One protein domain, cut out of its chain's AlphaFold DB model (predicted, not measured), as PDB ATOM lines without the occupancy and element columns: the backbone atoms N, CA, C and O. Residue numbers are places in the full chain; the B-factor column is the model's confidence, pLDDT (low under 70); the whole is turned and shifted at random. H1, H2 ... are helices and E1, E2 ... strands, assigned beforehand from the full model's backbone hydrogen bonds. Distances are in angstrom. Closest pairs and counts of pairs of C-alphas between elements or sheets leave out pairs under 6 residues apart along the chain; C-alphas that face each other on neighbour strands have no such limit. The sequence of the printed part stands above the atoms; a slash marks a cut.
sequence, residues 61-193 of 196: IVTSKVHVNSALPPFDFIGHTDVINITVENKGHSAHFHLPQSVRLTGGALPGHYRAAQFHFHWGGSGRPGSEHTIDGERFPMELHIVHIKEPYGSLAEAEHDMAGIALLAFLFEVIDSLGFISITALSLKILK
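Overview. This is residues 61 to 193 of the 196 residues of the protein "Carbonic anhydrase" of Lates calcarifer (UniProt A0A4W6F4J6). One strongly twisted sheet makes this domain: four long strands, E5 to E8, run side by side as a wall, and beyond E5 the sheet forks into two short strand pairs, E3 with E2 and E4 with E1. The small helix H1 packs over one face at an end of E6, while at the other end the E7-E8 hairpin runs on past E6. The printed part has 133 residues, in the order E1 E2 E3 E4 E5 E6 H1 E7 E8, with neighbour strands antiparallel. The class is mostly strand, though 64 residues, under half, are in named elements. The whole is compact, with a radius of gyration of the C-alphas of 16.0 A, and spans 46 by 38 by 27 A.

Arrangement. Begin at E5, residues 114 to 123, which has three neighbours and bends by 62 degrees at residue 117. On one side of it lie E4, residues 104 to 107, and E3, residues 95 to 98; on the other side lies E6, residues 142 to 150. Look for N 105 and O 114 at 2.8 A, N 97 and O 119 at 2.9 A, and N 122 and O 143 at 2.8 A, within hydrogen-bond range. E4, E5 and E6 form a meander, each strand the antiparallel neighbour of the one before. E1, residues 75 to 78, is the edge strand beside E4, with N 76 and O 106 at 2.9 A. E2, residues 87 to 90, is the edge strand in a hairpin with E3, with N 96 and O 89 at 2.8 A. E1 and E2 are apart. E7, residues 166 to 178, lies on the other side of E6 from E5, with N 148 and O 167 at 2.8 A. E7 forms a hairpin with the edge strand E8, residues 181 to 192, with N 187 and O 172 at 2.8 A. H1, residues 156 to 159, is on the sheet, over E6, at a height of 8.0 A; the closest C-alphas, of Ile 149 and Leu 156, are 6.4 A apart. H1 is too short for an O i to N i+4 pair; its one O i to N i+3 pair is within range.

Along the chain. Find C-alpha 75 at (-66.494, 139.811, -5.421), where E1 begins. E5 covers 25.7 A, E6 25.9 A, E7 37.2 A and E8 31.8 A, ending at C-alpha 192, (-52.892, 136.115, -7.449).

Size, cuts and confidence. The C-alphas farthest apart, of His 161 and Leu 179, are 48.9 A from each other. The printed part has no cut. The link from E5 to E6, 18 residues, is long; in it residues 134 to 135 pair antiparallel with 138 to 139. Residues 61 to 74 hold no named element. Mean pLDDT of the printed part is 86.0; residue 127 and residues 177 to 193 are under 70.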
ATOM      1  N   ILE A  61     -49.325 128.377  -0.879       88.62
ATOM      2  CA  ILE A  61     -50.065 129.139   0.122       88.62
ATOM      3  C   ILE A  61     -49.990 128.393   1.448       88.62
ATOM      4  O   ILE A  61     -50.672 127.394   1.655       88.62
ATOM      5  N   VAL A  62     -49.172 128.909   2.361       93.62
ATOM      6  CA  VAL A  62     -49.075 128.394   3.730       93.62
ATOM      7  C   VAL A  62     -50.202 129.009   4.558       93.62
ATOM      8  O   VAL A  62     -50.112 130.179   4.937       93.62
ATOM      9  N   THR A  63     -51.269 128.256   4.823       90.00
ATOM     10  CA  THR A  63     -52.519 128.767   5.420       90.00
ATOM     11  C   THR A  63     -52.291 129.388   6.795       90.00
ATOM     12  O   THR A  63     -52.831 130.453   7.084       90.00
ATOM     13  N   SER A  64     -51.395 128.805   7.595       94.94
ATOM     14  CA  SER A  64     -50.989 129.332   8.907       94.94
ATOM     15  C   SER A  64     -50.304 130.707   8.862       94.94
ATOM     16  O   SER A  64     -50.239 131.388   9.883       94.94
ATOM     17  N   LYS A  65     -49.799 131.132   7.695       94.12
ATOM     18  CA  LYS A  65     -49.166 132.444   7.473       94.12
ATOM     19  C   LYS A  65     -50.078 133.431   6.738       94.12
ATOM     20  O   LYS A  65     -49.660 134.555   6.467       94.12
ATOM     21  N   VAL A  66     -51.300 133.032   6.381       89.56
ATOM     22  CA  VAL A  66     -52.258 133.922   5.720       89.56
ATOM     23  C   VAL A  66     -52.829 134.899   6.740       89.56
ATOM     24  O   VAL A  66     -53.376 134.510   7.770       89.56
ATOM     25  N   HIS A  67     -52.755 136.188   6.424       89.75
ATOM     26  CA  HIS A  67     -53.420 137.226   7.200       89.75
ATOM     27  C   HIS A  67     -54.857 137.400   6.710       89.75
ATOM     28  O   HIS A  67     -55.091 137.832   5.580       89.75
ATOM     29  N   VAL A  68     -55.826 137.069   7.566       89.25
ATOM     30  CA  VAL A  68     -57.244 137.307   7.283       89.25
ATOM     31  C   VAL A  68     -57.510 138.809   7.296       89.25
ATOM     32  O   VAL A  68     -57.207 139.492   8.272       89.25
ATOM     33  N   ASN A  69     -58.105 139.317   6.220       87.06
ATOM     34  CA  ASN A  69     -58.537 140.703   6.117       87.06
ATOM     35  C   ASN A  69     -60.057 140.757   5.920       87.06
ATOM     36  O   ASN A  69     -60.554 140.584   4.810       87.06
ATOM     37  N   SER A  70     -60.791 141.014   7.003       90.19
ATOM     38  CA  SER A  70     -62.255 141.118   6.989       90.19
ATOM     39  C   SER A  70     -62.782 142.397   6.332       90.19
ATOM     40  O   SER A  70     -63.988 142.528   6.158       90.19
ATOM     41  N   ALA A  71     -61.908 143.348   5.983       91.12
ATOM     42  CA  ALA A  71     -62.284 144.564   5.265       91.12
ATOM     43  C   ALA A  71     -62.310 144.373   3.738       91.12
ATOM     44  O   ALA A  71     -62.664 145.306   3.016       91.12
ATOM     45  N   LEU A  72     -61.922 143.196   3.230       86.50
ATOM     46  CA  LEU A  72     -62.026 142.901   1.805       86.50
ATOM     47  C   LEU A  72     -63.507 142.836   1.397       86.50
ATOM     48  O   LEU A  72     -64.250 142.031   1.961       86.50
ATOM     49  N   PRO A  73     -63.948 143.651   0.421       89.81
ATOM     50  CA  PRO A  73     -65.304 143.543  -0.090       89.81
ATOM     51  C   PRO A  73     -65.477 142.208  -0.830       89.81
ATOM     52  O   PRO A  73     -64.501 141.691  -1.383       89.81
ATOM     53  N   PRO A  74     -66.699 141.656  -0.890       90.75
ATOM     54  CA  PRO A  74     -66.966 140.481  -1.709       90.75
ATOM     55  C   PRO A  74     -66.680 140.768  -3.188       90.75
ATOM     56  O   PRO A  74     -66.627 141.925  -3.619       90.75
ATOM     57  N   PHE A  75     -66.492 139.707  -3.966       91.69
ATOM     58  CA  PHE A  75     -66.494 139.811  -5.421       91.69
ATOM     59  C   PHE A  75     -67.914 140.002  -5.936       91.69
ATOM     60  O   PHE A  75     -68.854 139.399  -5.417       91.69
ATOM     61  N   ASP A  76     -68.036 140.802  -6.986       94.88
ATOM     62  CA  ASP A  76     -69.251 140.918  -7.776       94.88
ATOM     63  C   ASP A  76     -69.015 140.272  -9.143       94.88
ATOM     64  O   ASP A  76     -68.139 140.693  -9.910       94.88
ATOM     65  N   PHE A  77     -69.774 139.210  -9.401       95.62
ATOM     66  CA  PHE A  77     -69.691 138.392 -10.602       95.62
ATOM     67  C   PHE A  77     -70.836 138.761 -11.535       95.62
ATOM     68  O   PHE A  77     -71.984 138.379 -11.325       95.62
ATOM     69  N   ILE A  78     -70.511 139.468 -12.609       97.06
ATOM     70  CA  ILE A  78     -71.491 139.958 -13.574       97.06
ATOM     71  C   ILE A  78     -71.452 139.037 -14.795       97.06
ATOM     72  O   ILE A  78     -70.375 138.759 -15.327       97.06
ATOM     73  N   GLY A  79     -72.611 138.523 -15.208       95.88
ATOM     74  CA  GLY A  79     -72.770 137.674 -16.395       95.88
ATOM     75  C   GLY A  79     -72.169 136.264 -16.309       95.88
ATOM     76  O   GLY A  79     -72.186 135.533 -17.292       95.88
ATOM     77  N   HIS A  80     -71.641 135.854 -15.150       92.38
ATOM     78  CA  HIS A  80     -71.001 134.541 -14.965       92.38
ATOM     79  C   HIS A  80     -71.997 133.366 -14.952       92.38
ATOM     80  O   HIS A  80     -71.603 132.221 -15.153       92.38
ATOM     81  N   THR A  81     -73.277 133.644 -14.701       93.00
ATOM     82  CA  THR A  81     -74.374 132.662 -14.692       93.00
ATOM     83  C   THR A  81     -75.192 132.672 -15.980       93.00
ATOM     84  O   THR A  81     -76.142 131.901 -16.110       93.00
ATOM     85  N   ASP A  82     -74.868 133.570 -16.908       94.75
ATOM     86  CA  ASP A  82     -75.636 133.752 -18.130       94.75
ATOM     87  C   ASP A  82     -75.332 132.628 -19.121       94.75
ATOM     88  O   ASP A  82     -74.224 132.088 -19.184       94.75
ATOM     89  N   VAL A  83     -76.317 132.299 -19.956       94.38
ATOM     90  CA  VAL A  83     -76.086 131.412 -21.096       94.38
ATOM     91  C   VAL A  83     -75.302 132.190 -22.146       94.38
ATOM     92  O   VAL A  83     -75.817 133.129 -22.753       94.38
ATOM     93  N   ILE A  84     -74.051 131.793 -22.359       92.44
ATOM     94  CA  ILE A  84     -73.125 132.450 -23.281       92.44
ATOM     95  C   ILE A  84     -72.643 131.481 -24.360       92.44
ATOM     96  O   ILE A  84     -72.433 130.294 -24.115       92.44
ATOM     97  N   ASN A  85     -72.420 132.011 -25.559       91.94
ATOM     98  CA  ASN A  85     -71.705 131.293 -26.607       91.94
ATOM     99  C   ASN A  85     -70.208 131.544 -26.435       91.94
ATOM    100  O   ASN A  85     -69.780 132.696 -26.353       91.94
ATOM    101  N   ILE A  86     -69.422 130.472 -26.413       93.19
ATOM    102  CA  ILE A  86     -67.967 130.528 -26.257       93.19
ATOM    103  C   ILE A  86     -67.290 129.788 -27.404       93.19
ATOM    104  O   ILE A  86     -67.842 128.837 -27.960       93.19
ATOM    105  N   THR A  87     -66.078 130.211 -27.746       93.56
ATOM    106  CA  THR A  87     -65.209 129.485 -28.676       93.56
ATOM    107  C   THR A  87     -64.077 128.827 -27.907       93.56
ATOM    108  O   THR A  87     -63.507 129.414 -26.985       93.56
ATOM    109  N   VAL A  88     -63.751 127.593 -28.290       94.31
ATOM    110  CA  VAL A  88     -62.684 126.811 -27.665       94.31
ATOM    111  C   VAL A  88     -61.552 126.636 -28.662       94.31
ATOM    112  O   VAL A  88     -61.777 126.223 -29.797       94.31
ATOM    113  N   GLU A  89     -60.340 126.942 -28.227       91.94
ATOM    114  CA  GLU A  89     -59.119 126.818 -29.013       91.94
ATOM    115  C   GLU A  89     -58.114 125.952 -28.251       91.94
ATOM    116  O   GLU A  89     -57.828 126.198 -27.081       91.94
ATOM    117  N   ASN A  90     -57.551 124.938 -28.907       89.44
ATOM    118  CA  ASN A  90     -56.421 124.197 -28.356       89.44
ATOM    119  C   ASN A  90     -55.118 124.898 -28.767       89.44
ATOM    120  O   ASN A  90     -54.768 124.884 -29.944       89.44
ATOM    121  N   LYS A  91     -54.396 125.475 -27.799       82.38
ATOM    122  CA  LYS A  91     -53.128 126.191 -28.036       82.38
ATOM    123  C   LYS A  91     -51.883 125.319 -27.851       82.38
ATOM    124  O   LYS A  91     -50.797 125.837 -27.622       82.38
ATOM    125  N   GLY A  92     -52.032 123.994 -27.871       83.25
ATOM    126  CA  GLY A  92     -50.947 123.025 -27.677       83.25
ATOM    127  C   GLY A  92     -50.551 122.800 -26.214       83.25
ATOM    128  O   GLY A  92     -50.113 121.706 -25.868       83.25
ATOM    129  N   HIS A  93     -50.756 123.795 -25.347       79.12
ATOM    130  CA  HIS A  93     -50.417 123.735 -23.919       79.12
ATOM    131  C   HIS A  93     -51.649 123.638 -23.008       79.12
ATOM    132  O   HIS A  93     -51.584 123.028 -21.948       79.12
ATOM    133  N   SER A  94     -52.781 124.203 -23.431       84.75
ATOM    134  CA  SER A  94     -54.073 124.078 -22.755       84.75
ATOM    135  C   SER A  94     -55.217 124.354 -23.740       84.75
ATOM    136  O   SER A  94     -55.005 124.876 -24.843       84.75
ATOM    137  N   ALA A  95     -56.439 123.999 -23.345       88.62
ATOM    138  CA  ALA A  95     -57.656 124.429 -24.021       88.62
ATOM    139  C   ALA A  95     -58.070 125.806 -23.482       88.62
ATOM    140  O   ALA A  95     -58.335 125.957 -22.290       88.62
ATOM    141  N   HIS A  96     -58.128 126.799 -24.365       90.75
ATOM    142  CA  HIS A  96     -58.536 128.162 -24.051       90.75
ATOM    143  C   HIS A  96     -59.975 128.395 -24.497       90.75
ATOM    144  O   HIS A  96     -60.317 128.224 -25.667       90.75
ATOM    145  N   PHE A  97     -60.803 128.832 -23.561       95.12
ATOM    146  CA  PHE A  97     -62.210 129.135 -23.768       95.12
ATOM    147  C   PHE A  97     -62.375 130.651 -23.750       95.12
ATOM    148  O   PHE A  97     -62.146 131.284 -22.720       95.12
ATOM    149  N   HIS A  98     -62.732 131.249 -24.884       95.19
ATOM    150  CA  HIS A  98     -62.863 132.699 -24.999       95.19
ATOM    151  C   HIS A  98     -64.206 133.159 -24.436       95.19
ATOM    152  O   HIS A  98     -65.260 132.651 -24.827       95.19
ATOM    153  N   LEU A  99     -64.153 134.131 -23.526       94.88
ATOM    154  CA  LEU A  99     -65.328 134.664 -22.845       94.88
ATOM    155  C   LEU A  99     -65.771 135.993 -23.476       94.88
ATOM    156  O   LEU A  99     -64.926 136.794 -23.885       94.88
ATOM    157  N   PRO A 100     -67.087 136.256 -23.562       94.62
ATOM    158  CA  PRO A 100     -67.582 137.533 -24.049       94.62
ATOM    159  C   PRO A 100     -67.326 138.645 -23.025       94.62
ATOM    160  O   PRO A 100     -67.343 138.422 -21.816       94.62
ATOM    161  N   GLN A 101     -67.184 139.880 -23.513       92.50
ATOM    162  CA  GLN A 101     -66.925 141.063 -22.675       92.50
ATOM    163  C   GLN A 101     -68.065 141.395 -21.692       92.50
ATOM    164  O   GLN A 101     -67.889 142.238 -20.814       92.50
ATOM    165  N   SER A 102     -69.236 140.762 -21.841       95.06
ATOM    166  CA  SER A 102     -70.349 140.864 -20.892       95.06
ATOM    167  C   SER A 102     -70.038 140.211 -19.543       95.06
ATOM    168  O   SER A 102     -70.612 140.620 -18.536       95.06
ATOM    169  N   VAL A 103     -69.120 139.238 -19.507       96.81
ATOM    170  CA  VAL A 103     -68.655 138.605 -18.271       96.81
ATOM    171  C   VAL A 103     -67.646 139.534 -17.602       96.81
ATOM    172  O   VAL A 103     -66.592 139.833 -18.168       96.81
ATOM    173  N   ARG A 104     -67.966 140.018 -16.400       96.75
ATOM    174  CA  ARG A 104     -67.141 140.987 -15.667       96.75
ATOM    175  C   ARG A 104     -66.998 140.640 -14.194       96.75
ATOM    176  O   ARG A 104     -67.876 140.027 -13.596       96.75
ATOM    177  N   LEU A 105     -65.896 141.102 -13.623       95.31
ATOM    178  CA  LEU A 105     -65.524 140.953 -12.229       95.31
ATOM    179  C   LEU A 105     -65.252 142.331 -11.622       95.31
ATOM    180  O   LEU A 105     -64.537 143.155 -12.205       95.31
ATOM    181  N   THR A 106     -65.807 142.571 -10.438       95.19
ATOM    182  CA  THR A 106     -65.491 143.738  -9.600       95.19
ATOM    183  C   THR A 106     -65.410 143.322  -8.125       95.19
ATOM    184  O   THR A 106     -65.602 142.149  -7.797       95.19
ATOM    185  N   GLY A 107     -65.098 144.252  -7.221       92.38
ATOM    186  CA  GLY A 107     -64.978 143.947  -5.791       92.38
ATOM    187  C   GLY A 107     -63.673 143.221  -5.445       92.38
ATOM    188  O   GLY A 107     -62.681 143.346  -6.159       92.38
ATOM    189  N   GLY A 108     -63.619 142.535  -4.299       87.06
ATOM    190  CA  GLY A 108     -62.424 141.798  -3.850       87.06
ATOM    191  C   GLY A 108     -61.125 142.613  -3.774       87.06
ATOM    192  O   GLY A 108     -60.042 142.071  -3.977       87.06
ATOM    193  N   ALA A 109     -61.239 143.922  -3.517       87.38
ATOM    194  CA  ALA A 109     -60.153 144.910  -3.552       87.38
ATOM    195  C   ALA A 109     -59.463 145.102  -4.920       87.38
ATOM    196  O   ALA A 109     -58.371 145.674  -4.993       87.38
ATOM    197  N   LEU A 110     -60.104 144.688  -6.015       91.31
ATOM    198  CA  LEU A 110     -59.656 145.014  -7.363       91.31
ATOM    199  C   LEU A 110     -59.887 146.509  -7.667       91.31
ATOM    200  O   LEU A 110     -60.984 147.022  -7.433       91.31
ATOM    201  N   PRO A 111     -58.887 147.232  -8.208       91.88
ATOM    202  CA  PRO A 111     -59.010 148.655  -8.516       91.88
ATOM    203  C   PRO A 111     -59.752 148.888  -9.843       91.88
ATOM    204  O   PRO A 111     -59.142 149.278 -10.839       91.88
ATOM    205  N   GLY A 112     -61.061 148.631  -9.854       93.56
ATOM    206  CA  GLY A 112     -61.960 148.916 -10.977       93.56
ATOM    207  C   GLY A 112     -62.687 147.689 -11.530       93.56
ATOM    208  O   GLY A 112     -62.815 146.666 -10.858       93.56
ATOM    209  N   HIS A 113     -63.170 147.820 -12.766       96.56
ATOM    210  CA  HIS A 113     -63.872 146.768 -13.495       96.56
ATOM    211  C   HIS A 113     -62.900 145.954 -14.338       96.56
ATOM    212  O   HIS A 113     -62.005 146.505 -14.983       96.56
ATOM    213  N   TYR A 114     -63.102 144.641 -14.351       97.06
ATOM    214  CA  TYR A 114     -62.310 143.720 -15.148       97.06
ATOM    215  C   TYR A 114     -63.254 142.889 -15.999       97.06
ATOM    216  O   TYR A 114     -64.176 142.269 -15.477       97.06
ATOM    217  N   ARG A 115     -63.036 142.853 -17.310       97.12
ATOM    218  CA  ARG A 115     -63.785 141.959 -18.200       97.12
ATOM    219  C   ARG A 115     -63.051 140.636 -18.326       97.12
ATOM    220  O   ARG A 115     -61.822 140.626 -18.412       97.12
ATOM    221  N   ALA A 116     -63.779 139.533 -18.361       95.44
ATOM    222  CA  ALA A 116     -63.175 138.242 -18.635       95.44
ATOM    223  C   ALA A 116     -62.680 138.197 -20.089       95.44
ATOM    224  O   ALA A 116     -63.314 138.734 -20.997       95.44
ATOM    225  N   ALA A 117     -61.522 137.579 -20.298       94.88
ATOM    226  CA  ALA A 117     -60.923 137.396 -21.616       94.88
ATOM    227  C   ALA A 117     -60.993 135.928 -22.038       94.88
ATOM    228  O   ALA A 117     -61.437 135.596 -23.137       94.88
ATOM    229  N   GLN A 118     -60.557 135.044 -21.146       95.12
ATOM    230  CA  GLN A 118     -60.533 133.609 -21.377       95.12
ATOM    231  C   GLN A 118     -60.501 132.853 -20.057       95.12
ATOM    232  O   GLN A 118     -60.128 133.420 -19.027       95.12
ATOM    233  N   PHE A 119     -60.835 131.570 -20.108       94.50
ATOM    234  CA  PHE A 119     -60.394 130.633 -19.087       94.50
ATOM    235  C   PHE A 119     -59.668 129.431 -19.691       94.50
ATOM    236  O   PHE A 119     -59.866 129.090 -20.859       94.50
ATOM    237  N   HIS A 120     -58.814 128.802 -18.891       94.44
ATOM    238  CA  HIS A 120     -58.066 127.598 -19.247       94.44
ATOM    239  C   HIS A 120     -57.791 126.760 -17.998       94.44
ATOM    240  O   HIS A 120     -57.976 127.225 -16.872       94.44
ATOM    241  N   PHE A 121     -57.350 125.523 -18.205       92.12
ATOM    242  CA  PHE A 121     -57.050 124.593 -17.121       92.12
ATOM    243  C   PHE A 121     -55.579 124.187 -17.138       92.12
ATOM    244  O   PHE A 121     -54.963 124.093 -18.201       92.12
ATOM    245  N   HIS A 122     -55.070 123.857 -15.959       91.56
ATOM    246  CA  HIS A 122     -53.852 123.085 -15.748       91.56
ATOM    247  C   HIS A 122     -54.231 121.797 -15.036       91.56
ATOM    248  O   HIS A 122     -55.029 121.824 -14.101       91.56
ATOM    249  N   TRP A 123     -53.721 120.659 -15.491       91.06
ATOM    250  CA  TRP A 123     -54.071 119.361 -14.924       91.06
ATOM    251  C   TRP A 123     -52.903 118.386 -14.999       91.06
ATOM    252  O   TRP A 123     -52.000 118.516 -15.829       91.06
ATOM    253  N   GLY A 124     -52.925 117.397 -14.110       86.25
ATOM    254  CA  GLY A 124     -51.914 116.349 -14.073       86.25
ATOM    255  C   GLY A 124     -52.230 115.201 -15.031       86.25
ATOM    256  O   GLY A 124     -53.353 115.038 -15.509       86.25
ATOM    257  N   GLY A 125     -51.228 114.364 -15.306       80.62
ATOM    258  CA  GLY A 125     -51.444 113.086 -15.993       80.62
ATOM    259  C   GLY A 125     -52.231 112.090 -15.128       80.62
ATOM    260  O   GLY A 125     -52.458 112.338 -13.950       80.62
ATOM    261  N   SER A 126     -52.615 110.940 -15.690       78.50
ATOM    262  CA  SER A 126     -53.456 109.908 -15.052       78.50
ATOM    263  C   SER A 126     -53.155 109.662 -13.561       78.50
ATOM    264  O   SER A 126     -52.172 109.004 -13.225       78.50
ATOM    265  N   GLY A 127     -54.015 110.181 -12.677       69.38
ATOM    266  CA  GLY A 127     -53.928 110.002 -11.220       69.38
ATOM    267  C   GLY A 127     -52.898 110.880 -10.498       69.38
ATOM    268  O   GLY A 127     -52.700 110.708  -9.298       69.38
ATOM    269  N   ARG A 128     -52.238 111.810 -11.196       79.06
ATOM    270  CA  ARG A 128     -51.249 112.729 -10.626       79.06
ATOM    271  C   ARG A 128     -51.841 114.130 -10.435       79.06
ATOM    272  O   ARG A 128     -52.633 114.564 -11.270       79.06
ATOM    273  N   PRO A 129     -51.444 114.861  -9.381       83.50
ATOM    274  CA  PRO A 129     -51.776 116.274  -9.241       83.50
ATOM    275  C   PRO A 129     -51.218 117.126 -10.387       83.50
ATOM    276  O   PRO A 129     -50.148 116.823 -10.916       83.50
ATOM    277  N   GLY A 130     -51.893 118.222 -10.727       90.12
ATOM    278  CA  GLY A 130     -51.402 119.187 -11.713       90.12
ATOM    279  C   GLY A 130     -51.993 120.589 -11.624       90.12
ATOM    280  O   GLY A 130     -51.867 121.341 -12.583       90.12
ATOM    281  N   SER A 131     -52.579 120.967 -10.484       91.94
ATOM    282  CA  SER A 131     -52.707 122.382 -10.144       91.94
ATOM    283  C   SER A 131     -51.334 123.044 -10.165       91.94
ATOM    284  O   SER A 131     -50.333 122.387  -9.873       91.94
ATOM    285  N   GLU A 132     -51.269 124.327 -10.491       91.88
ATOM    286  CA  GLU A 132     -50.040 125.113 -10.443       91.88
ATOM    287  C   GLU A 132     -49.758 125.546  -8.995       91.88
ATOM    288  O   GLU A 132     -48.671 125.283  -8.462       91.88
ATOM    289  N   HIS A 133     -50.762 126.118  -8.326       89.75
ATOM    290  CA  HIS A 133     -50.729 126.473  -6.910       89.75
ATOM    291  C   HIS A 133     -50.860 125.251  -6.005       89.75
ATOM    292  O   HIS A 133     -51.452 124.226  -6.357       89.75
ATOM    293  N   THR A 134     -50.326 125.393  -4.793       90.12
ATOM    294  CA  THR A 134     -50.446 124.405  -3.717       90.12
ATOM    295  C   THR A 134     -50.953 125.058  -2.433       90.12
ATOM    296  O   THR A 134     -50.724 126.250  -2.206       90.12
ATOM    297  N   ILE A 135     -51.618 124.283  -1.576       90.88
ATOM    298  CA  ILE A 135     -52.056 124.712  -0.241       90.88
ATOM    299  C   ILE A 135     -51.318 123.862   0.786       90.88
ATOM    300  O   ILE A 135     -51.408 122.644   0.743       90.88
ATOM    301  N   ASP A 136     -50.548 124.492   1.674       93.12
ATOM    302  CA  ASP A 136     -49.737 123.800   2.689       93.12
ATOM    303  C   ASP A 136     -48.844 122.674   2.121       93.12
ATOM    304  O   ASP A 136     -48.537 121.690   2.786       93.12
ATOM    305  N   GLY A 137     -48.373 122.852   0.881       93.00
ATOM    306  CA  GLY A 137     -47.557 121.881   0.144       93.00
ATOM    307  C   GLY A 137     -48.354 120.844  -0.655       93.00
ATOM    308  O   GLY A 137     -47.761 120.124  -1.456       93.00
ATOM    309  N   GLU A 138     -49.675 120.790  -0.501       91.38
ATOM    310  CA  GLU A 138     -50.551 119.882  -1.237       91.38
ATOM    311  C   GLU A 138     -50.887 120.433  -2.628       91.38
ATOM    312  O   GLU A 138     -51.318 121.581  -2.781       91.38
ATOM    313  N   ARG A 139     -50.685 119.598  -3.653       91.69
ATOM    314  CA  ARG A 139     -51.042 119.882  -5.047       91.69
ATOM    315  C   ARG A 139     -52.329 119.145  -5.403       91.69
ATOM    316  O   ARG A 139     -52.481 117.974  -5.067       91.69
ATOM    317  N   PHE A 140     -53.206 119.809  -6.145       89.69
ATOM    318  CA  PHE A 140     -54.527 119.314  -6.518       89.69
ATOM    319  C   PHE A 140     -54.529 118.722  -7.936       89.69
ATOM    320  O   PHE A 140     -53.675 119.079  -8.748       89.69
ATOM    321  N   PRO A 141     -55.458 117.812  -8.274       90.44
ATOM    322  CA  PRO A 141     -55.605 117.238  -9.617       90.44
ATOM    323  C   PRO A 141     -55.649 118.245 -10.774       90.44
ATOM    324  O   PRO A 141     -55.051 117.996 -11.823       90.44
ATOM    325  N   MET A 142     -56.336 119.375 -10.589       90.62
ATOM    326  CA  MET A 142     -56.551 120.374 -11.636       90.62
ATOM    327  C   MET A 142     -56.710 121.777 -11.041       90.62
ATOM    328  O   MET A 142     -57.151 121.937  -9.902       90.62
ATOM    329  N   GLU A 143     -56.383 122.794 -11.832       91.31
ATOM    330  CA  GLU A 143     -56.599 124.205 -11.531       91.31
ATOM    331  C   GLU A 143     -57.203 124.932 -12.737       91.31
ATOM    332  O   GLU A 143     -56.700 124.819 -13.851       91.31
ATOM    333  N   LEU A 144     -58.296 125.665 -12.521       92.38
ATOM    334  CA  LEU A 144     -58.902 126.560 -13.508       92.38
ATOM    335  C   LEU A 144     -58.401 127.977 -13.282       92.38
ATOM    336  O   LEU A 144     -58.493 128.504 -12.175       92.38
ATOM    337  N   HIS A 145     -57.984 128.615 -14.364       93.88
ATOM    338  CA  HIS A 145     -57.661 130.027 -14.419       93.88
ATOM    339  C   HIS A 145     -58.706 130.769 -15.243       93.88
ATOM    340  O   HIS A 145     -58.834 130.507 -16.436       93.88
ATOM    341  N   ILE A 146     -59.403 131.736 -14.641       93.81
ATOM    342  CA  ILE A 146     -60.227 132.712 -15.369       93.81
ATOM    343  C   ILE A 146     -59.472 134.037 -15.417       93.81
ATOM    344  O   ILE A 146     -59.272 134.699 -14.394       93.81
ATOM    345  N   VAL A 147     -59.045 134.424 -16.614       94.31
ATOM    346  CA  VAL A 147     -58.227 135.613 -16.852       94.31
ATOM    347  C   VAL A 147     -59.123 136.797 -17.174       94.31
ATOM    348  O   VAL A 147     -59.905 136.755 -18.126       94.31
ATOM    349  N   HIS A 148     -58.962 137.876 -16.413       94.88
ATOM    350  CA  HIS A 148     -59.677 139.126 -16.607       94.88
ATOM    351  C   HIS A 148     -58.715 140.280 -16.884       94.88
ATOM    352  O   HIS A 148     -57.635 140.369 -16.299       94.88
ATOM    353  N   ILE A 149     -59.143 141.192 -17.754       95.81
ATOM    354  CA  ILE A 149     -58.414 142.396 -18.147       95.81
ATOM    355  C   ILE A 149     -59.112 143.608 -17.539       95.81
ATOM    356  O   ILE A 149     -60.319 143.787 -17.726       95.81
ATOM    357  N   LYS A 150     -58.350 144.462 -16.856       96.06
ATOM    358  CA  LYS A 150     -58.819 145.740 -16.322       96.06
ATOM    359  C   LYS A 150     -59.292 146.652 -17.452       96.06
ATOM    360  O   LYS A 150     -58.604 146.840 -18.454       96.06
ATOM    361  N   GLU A 151     -60.466 147.243 -17.296       96.19
ATOM    362  CA  GLU A 151     -60.945 148.279 -18.210       96.19
ATOM    363  C   GLU A 151     -60.178 149.602 -17.955       96.19
ATOM    364  O   GLU A 151     -59.911 149.937 -16.796       96.19
ATOM    365  N   PRO A 152     -59.794 150.366 -19.001       95.81
ATOM    366  CA  PRO A 152     -60.231 150.257 -20.396       95.81
ATOM    367  C   PRO A 152     -59.246 149.544 -21.346       95.81
ATOM    368  O   PRO A 152     -59.440 149.642 -22.554       95.81
ATOM    369  N   TYR A 153     -58.203 148.854 -20.859       96.00
ATOM    370  CA  TYR A 153     -57.216 148.195 -21.738       96.00
ATOM    371  C   TYR A 153     -57.904 147.276 -22.736       96.00
ATOM    372  O   TYR A 153     -58.757 146.509 -22.318       96.00
ATOM    373  N   GLY A 154     -57.554 147.302 -24.020       92.94
ATOM    374  CA  GLY A 154     -58.212 146.526 -25.078       92.94
ATOM    375  C   GLY A 154     -57.767 145.064 -25.153       92.94
ATOM    376  O   GLY A 154     -58.532 144.204 -25.598       92.94
ATOM    377  N   SER A 155     -56.579 144.750 -24.636       91.44
ATOM    378  CA  SER A 155     -55.930 143.442 -24.780       91.44
ATOM    379  C   SER A 155     -55.090 143.053 -23.556       91.44
ATOM    380  O   SER A 155     -54.782 143.894 -22.712       91.44
ATOM    381  N   LEU A 156     -54.701 141.772 -23.459       89.31
ATOM    382  CA  LEU A 156     -53.749 141.311 -22.434       89.31
ATOM    383  C   LEU A 156     -52.384 141.996 -22.584       89.31
ATOM    384  O   LEU A 156     -51.807 142.388 -21.580       89.31
ATOM    385  N   ALA A 157     -51.920 142.200 -23.820       90.25
ATOM    386  CA  ALA A 157     -50.643 142.855 -24.111       90.25
ATOM    387  C   ALA A 157     -50.612 144.328 -23.665       90.25
ATOM    388  O   ALA A 157     -49.585 144.849 -23.251       90.25
ATOM    389  N   GLU A 158     -51.743 145.031 -23.711       92.94
ATOM    390  CA  GLU A 158     -51.822 146.374 -23.121       92.94
ATOM    391  C   GLU A 158     -51.826 146.315 -21.592       92.94
ATOM    392  O   GLU A 158     -51.165 147.112 -20.930       92.94
ATOM    393  N   ALA A 159     -52.561 145.356 -21.032       91.88
ATOM    394  CA  ALA A 159     -52.774 145.241 -19.600       91.88
ATOM    395  C   ALA A 159     -51.559 144.712 -18.826       91.88
ATOM    396  O   ALA A 159     -51.401 145.058 -17.660       91.88
ATOM    397  N   GLU A 160     -50.689 143.910 -19.446       86.44
ATOM    398  CA  GLU A 160     -49.502 143.334 -18.788       86.44
ATOM    399  C   GLU A 160     -48.502 144.395 -18.299       86.44
ATOM    400  O   GLU A 160     -47.720 144.137 -17.390       86.44
ATOM    401  N   HIS A 161     -48.568 145.610 -18.850       86.94
ATOM    402  CA  HIS A 161     -47.732 146.743 -18.454       86.94
ATOM    403  C   HIS A 161     -48.260 147.485 -17.206       86.94
ATOM    404  O   HIS A 161     -47.554 148.324 -16.643       86.94
ATOM    405  N   ASP A 162     -49.488 147.196 -16.753       87.69
ATOM    406  CA  ASP A 162     -50.041 147.663 -15.476       87.69
ATOM    407  C   ASP A 162     -49.952 146.525 -14.450       87.69
ATOM    408  O   ASP A 162     -50.511 145.447 -14.637       87.69
ATOM    409  N   MET A 163     -49.321 146.778 -13.298       85.00
ATOM    410  CA  MET A 163     -49.254 145.807 -12.193       85.00
ATOM    411  C   MET A 163     -50.634 145.368 -11.674       85.00
ATOM    412  O   MET A 163     -50.730 144.406 -10.914       85.00
ATOM    413  N   ALA A 164     -51.694 146.114 -11.976       89.50
ATOM    414  CA  ALA A 164     -53.083 145.759 -11.717       89.50
ATOM    415  C   ALA A 164     -53.895 145.579 -13.012       89.50
ATOM    416  O   ALA A 164     -55.115 145.558 -12.952       89.50
ATOM    417  N   GLY A 165     -53.267 145.478 -14.182       94.06
ATOM    418  CA  GLY A 165     -53.975 145.355 -15.455       94.06
ATOM    419  C   GLY A 165     -54.640 143.994 -15.649       94.06
ATOM    420  O   GLY A 165     -55.637 143.898 -16.363       94.06
ATOM    421  N   ILE A 166     -54.138 142.952 -14.984       93.12
ATOM    422  CA  ILE A 166     -54.649 141.584 -15.088       93.12
ATOM    423  C   ILE A 166     -55.092 141.095 -13.708       93.12
ATOM    424  O   ILE A 166     -54.364 141.214 -12.721       93.12
ATOM    425  N   ALA A 167     -56.287 140.512 -13.652       93.12
ATOM    426  CA  ALA A 167     -56.778 139.773 -12.496       93.12
ATOM    427  C   ALA A 167     -57.069 138.330 -12.910       93.12
ATOM    428  O   ALA A 167     -57.810 138.085 -13.863       93.12
ATOM    429  N   LEU A 168     -56.492 137.374 -12.190       91.12
ATOM    430  CA  LEU A 168     -56.688 135.953 -12.438       91.12
ATOM    431  C   LEU A 168     -57.437 135.338 -11.259       91.12
ATOM    432  O   LEU A 168     -57.015 135.491 -10.115       91.12
ATOM    433  N   LEU A 169     -58.544 134.651 -11.540       92.00
ATOM    434  CA  LEU A 169     -59.212 133.798 -10.562       92.00
ATOM    435  C   LEU A 169     -58.691 132.373 -10.725       92.00
ATOM    436  O   LEU A 169     -58.882 131.781 -11.787       92.00
ATOM    437  N   ALA A 170     -58.054 131.843  -9.683       89.19
ATOM    438  CA  ALA A 170     -57.636 130.449  -9.618       89.19
ATOM    439  C   ALA A 170     -58.647 129.628  -8.812       89.19
ATOM    440  O   ALA A 170     -59.015 130.042  -7.708       89.19
ATOM    441  N   PHE A 171     -59.059 128.478  -9.354       89.88
ATOM    442  CA  PHE A 171     -59.910 127.487  -8.692       89.88
ATOM    443  C   PHE A 171     -59.230 126.121  -8.695       89.88
ATOM    444  O   PHE A 171     -58.990 125.551  -9.756       89.88
ATOM    445  N   LEU A 172     -58.950 125.586  -7.508       88.31
ATOM    446  CA  LEU A 172     -58.364 124.256  -7.327       88.31
ATOM    447  C   LEU A 172     -59.461 123.198  -7.294       88.31
ATOM    448  O   LEU A 172     -60.488 123.421  -6.658       88.31
ATOM    449  N   PHE A 173     -59.236 122.054  -7.930       87.62
ATOM    450  CA  PHE A 173     -60.202 120.965  -7.987       87.62
ATOM    451  C   PHE A 173     -59.723 119.727  -7.255       87.62
ATOM    452  O   PHE A 173     -58.635 119.229  -7.534       87.62
ATOM    453  N   GLU A 174     -60.577 119.176  -6.402       84.44
ATOM    454  CA  GLU A 174     -60.409 117.841  -5.832       84.44
ATOM    455  C   GLU A 174     -61.252 116.801  -6.572       84.44
ATOM    456  O   GLU A 174     -62.290 117.112  -7.159       84.44
ATOM    457  N   VAL A 175     -60.794 115.552  -6.519       78.50
ATOM    458  CA  VAL A 175     -61.555 114.386  -6.967       78.50
ATOM    459  C   VAL A 175     -62.152 113.742  -5.726       78.50
ATOM    460  O   VAL A 175     -61.424 113.173  -4.915       78.50
ATOM    461  N   ILE A 176     -63.470 113.831  -5.583       72.44
ATOM    462  CA  ILE A 176     -64.196 113.130  -4.525       72.44
ATOM    463  C   ILE A 176     -64.727 111.831  -5.121       72.44
ATOM    464  O   ILE A 176     -65.552 111.865  -6.036       72.44
ATOM    465  N   ASP A 177     -64.269 110.698  -4.593       68.06
ATOM    466  CA  ASP A 177     -64.883 109.400  -4.861       68.06
ATOM    467  C   ASP A 177     -65.952 109.137  -3.797       68.06
ATOM    468  O   ASP A 177     -65.654 108.825  -2.643       68.06
ATOM    469  N   SER A 178     -67.216 109.330  -4.174       58.84
ATOM    470  CA  SER A 178     -68.349 109.023  -3.303       58.84
ATOM    471  C   SER A 178     -69.340 108.128  -4.038       58.84
ATOM    472  O   SER A 178     -69.916 108.516  -5.052       58.84
ATOM    473  N   LEU A 179     -69.538 106.911  -3.521       55.28
ATOM    474  CA  LEU A 179     -70.535 105.945  -4.005       55.28
ATOM    475  C   LEU A 179     -70.474 105.672  -5.526       55.28
ATOM    476  O   LEU A 179     -71.510 105.482  -6.159       55.28
ATOM    477  N   GLY A 180     -69.274 105.651  -6.122       54.59
ATOM    478  CA  GLY A 180     -69.087 105.395  -7.556       54.59
ATOM    479  C   GLY A 180     -69.337 106.604  -8.466       54.59
ATOM    480  O   GLY A 180     -69.336 106.451  -9.688       54.59
ATOM    481  N   PHE A 181     -69.526 107.798  -7.896       47.88
ATOM    482  CA  PHE A 181     -69.570 109.059  -8.627       47.88
ATOM    483  C   PHE A 181     -68.310 109.874  -8.333       47.88
ATOM    484  O   PHE A 181     -68.017 110.190  -7.179       47.88
ATOM    485  N   ILE A 182     -67.594 110.238  -9.396       54.00
ATOM    486  CA  ILE A 182     -66.503 111.209  -9.339       54.00
ATOM    487  C   ILE A 182     -67.130 112.605  -9.365       54.00
ATOM    488  O   ILE A 182     -67.712 112.997 -10.378       54.00
ATOM    489  N   SER A 183     -67.013 113.345  -8.261       50.22
ATOM    490  CA  SER A 183     -67.370 114.768  -8.211       50.22
ATOM    491  C   SER A 183     -66.113 115.629  -8.234       50.22
ATOM    492  O   SER A 183     -65.115 115.309  -7.590       50.22
ATOM    493  N   ILE A 184     -66.188 116.730  -8.979       53.69
ATOM    494  CA  ILE A 184     -65.144 117.741  -9.103       53.69
ATOM    495  C   ILE A 184     -65.631 118.985  -8.349       53.69
ATOM    496  O   ILE A 184     -66.585 119.631  -8.781       53.69
ATOM    497  N   THR A 185     -64.994 119.312  -7.222       54.25
ATOM    498  CA  THR A 185     -65.359 120.475  -6.392       54.25
ATOM    499  C   THR A 185     -64.274 121.541  -6.471       54.25
ATOM    500  O   THR A 185     -63.098 121.241  -6.282       54.25
ATOM    501  N   ALA A 186     -64.665 122.790  -6.742       55.66
ATOM    502  CA  ALA A 186     -63.762 123.935  -6.696       55.66
ATOM    503  C   ALA A 186     -63.554 124.389  -5.238       55.66
ATOM    504  O   ALA A 186     -64.491 124.845  -4.587       55.66
ATOM    505  N   LEU A 187     -62.330 124.264  -4.726       50.03
ATOM    506  CA  LEU A 187     -62.014 124.404  -3.301       50.03
ATOM    507  C   LEU A 187     -61.680 125.827  -2.845       50.03
ATOM    508  O   LEU A 187     -61.756 126.126  -1.655       50.03
ATOM    509  N   SER A 188     -61.278 126.723  -3.746       48.94
ATOM    510  CA  SER A 188     -60.862 128.067  -3.337       48.94
ATOM    511  C   SER A 188     -60.821 129.030  -4.509       48.94
ATOM    512  O   SER A 188     -60.244 128.702  -5.532       48.94
ATOM    513  N   LEU A 189     -61.331 130.245  -4.300       46.47
ATOM    514  CA  LEU A 189     -61.073 131.415  -5.133       46.47
ATOM    515  C   LEU A 189     -59.886 132.176  -4.542       46.47
ATOM    516  O   LEU A 189     -59.988 132.703  -3.433       46.47
ATOM    517  N   LYS A 190     -58.759 132.255  -5.249       51.00
ATOM    518  CA  LYS A 190     -57.674 133.172  -4.867       51.00
ATOM    519  C   LYS A 190     -57.247 133.993  -6.070       51.00
ATOM    520  O   LYS A 190     -56.961 133.446  -7.129       51.00
ATOM    521  N   ILE A 191     -57.207 135.311  -5.880       48.50
ATOM    522  CA  ILE A 191     -56.562 136.205  -6.832       48.50
ATOM    523  C   ILE A 191     -55.090 136.252  -6.488       48.50
ATOM    524  O   ILE A 191     -54.702 136.830  -5.470       48.50
ATOM    525  N   LEU A 192     -54.269 135.678  -7.359       49.22
ATOM    526  CA  LEU A 192     -52.892 136.115  -7.449       49.22
ATOM    527  C   LEU A 192     -52.850 137.296  -8.400       49.22
ATOM    528  O   LEU A 192     -53.189 137.207  -9.578       49.22
ATOM    529  N   LYS A 193     -52.445 138.436  -7.850       42.53
ATOM    530  CA  LYS A 193     -52.054 139.591  -8.641       42.53
ATOM    531  C   LYS A 193     -50.777 139.200  -9.381       42.53
ATOM    532  O   LYS A 193     -49.689 139.327  -8.820       42.53
TER     533      LYS A 193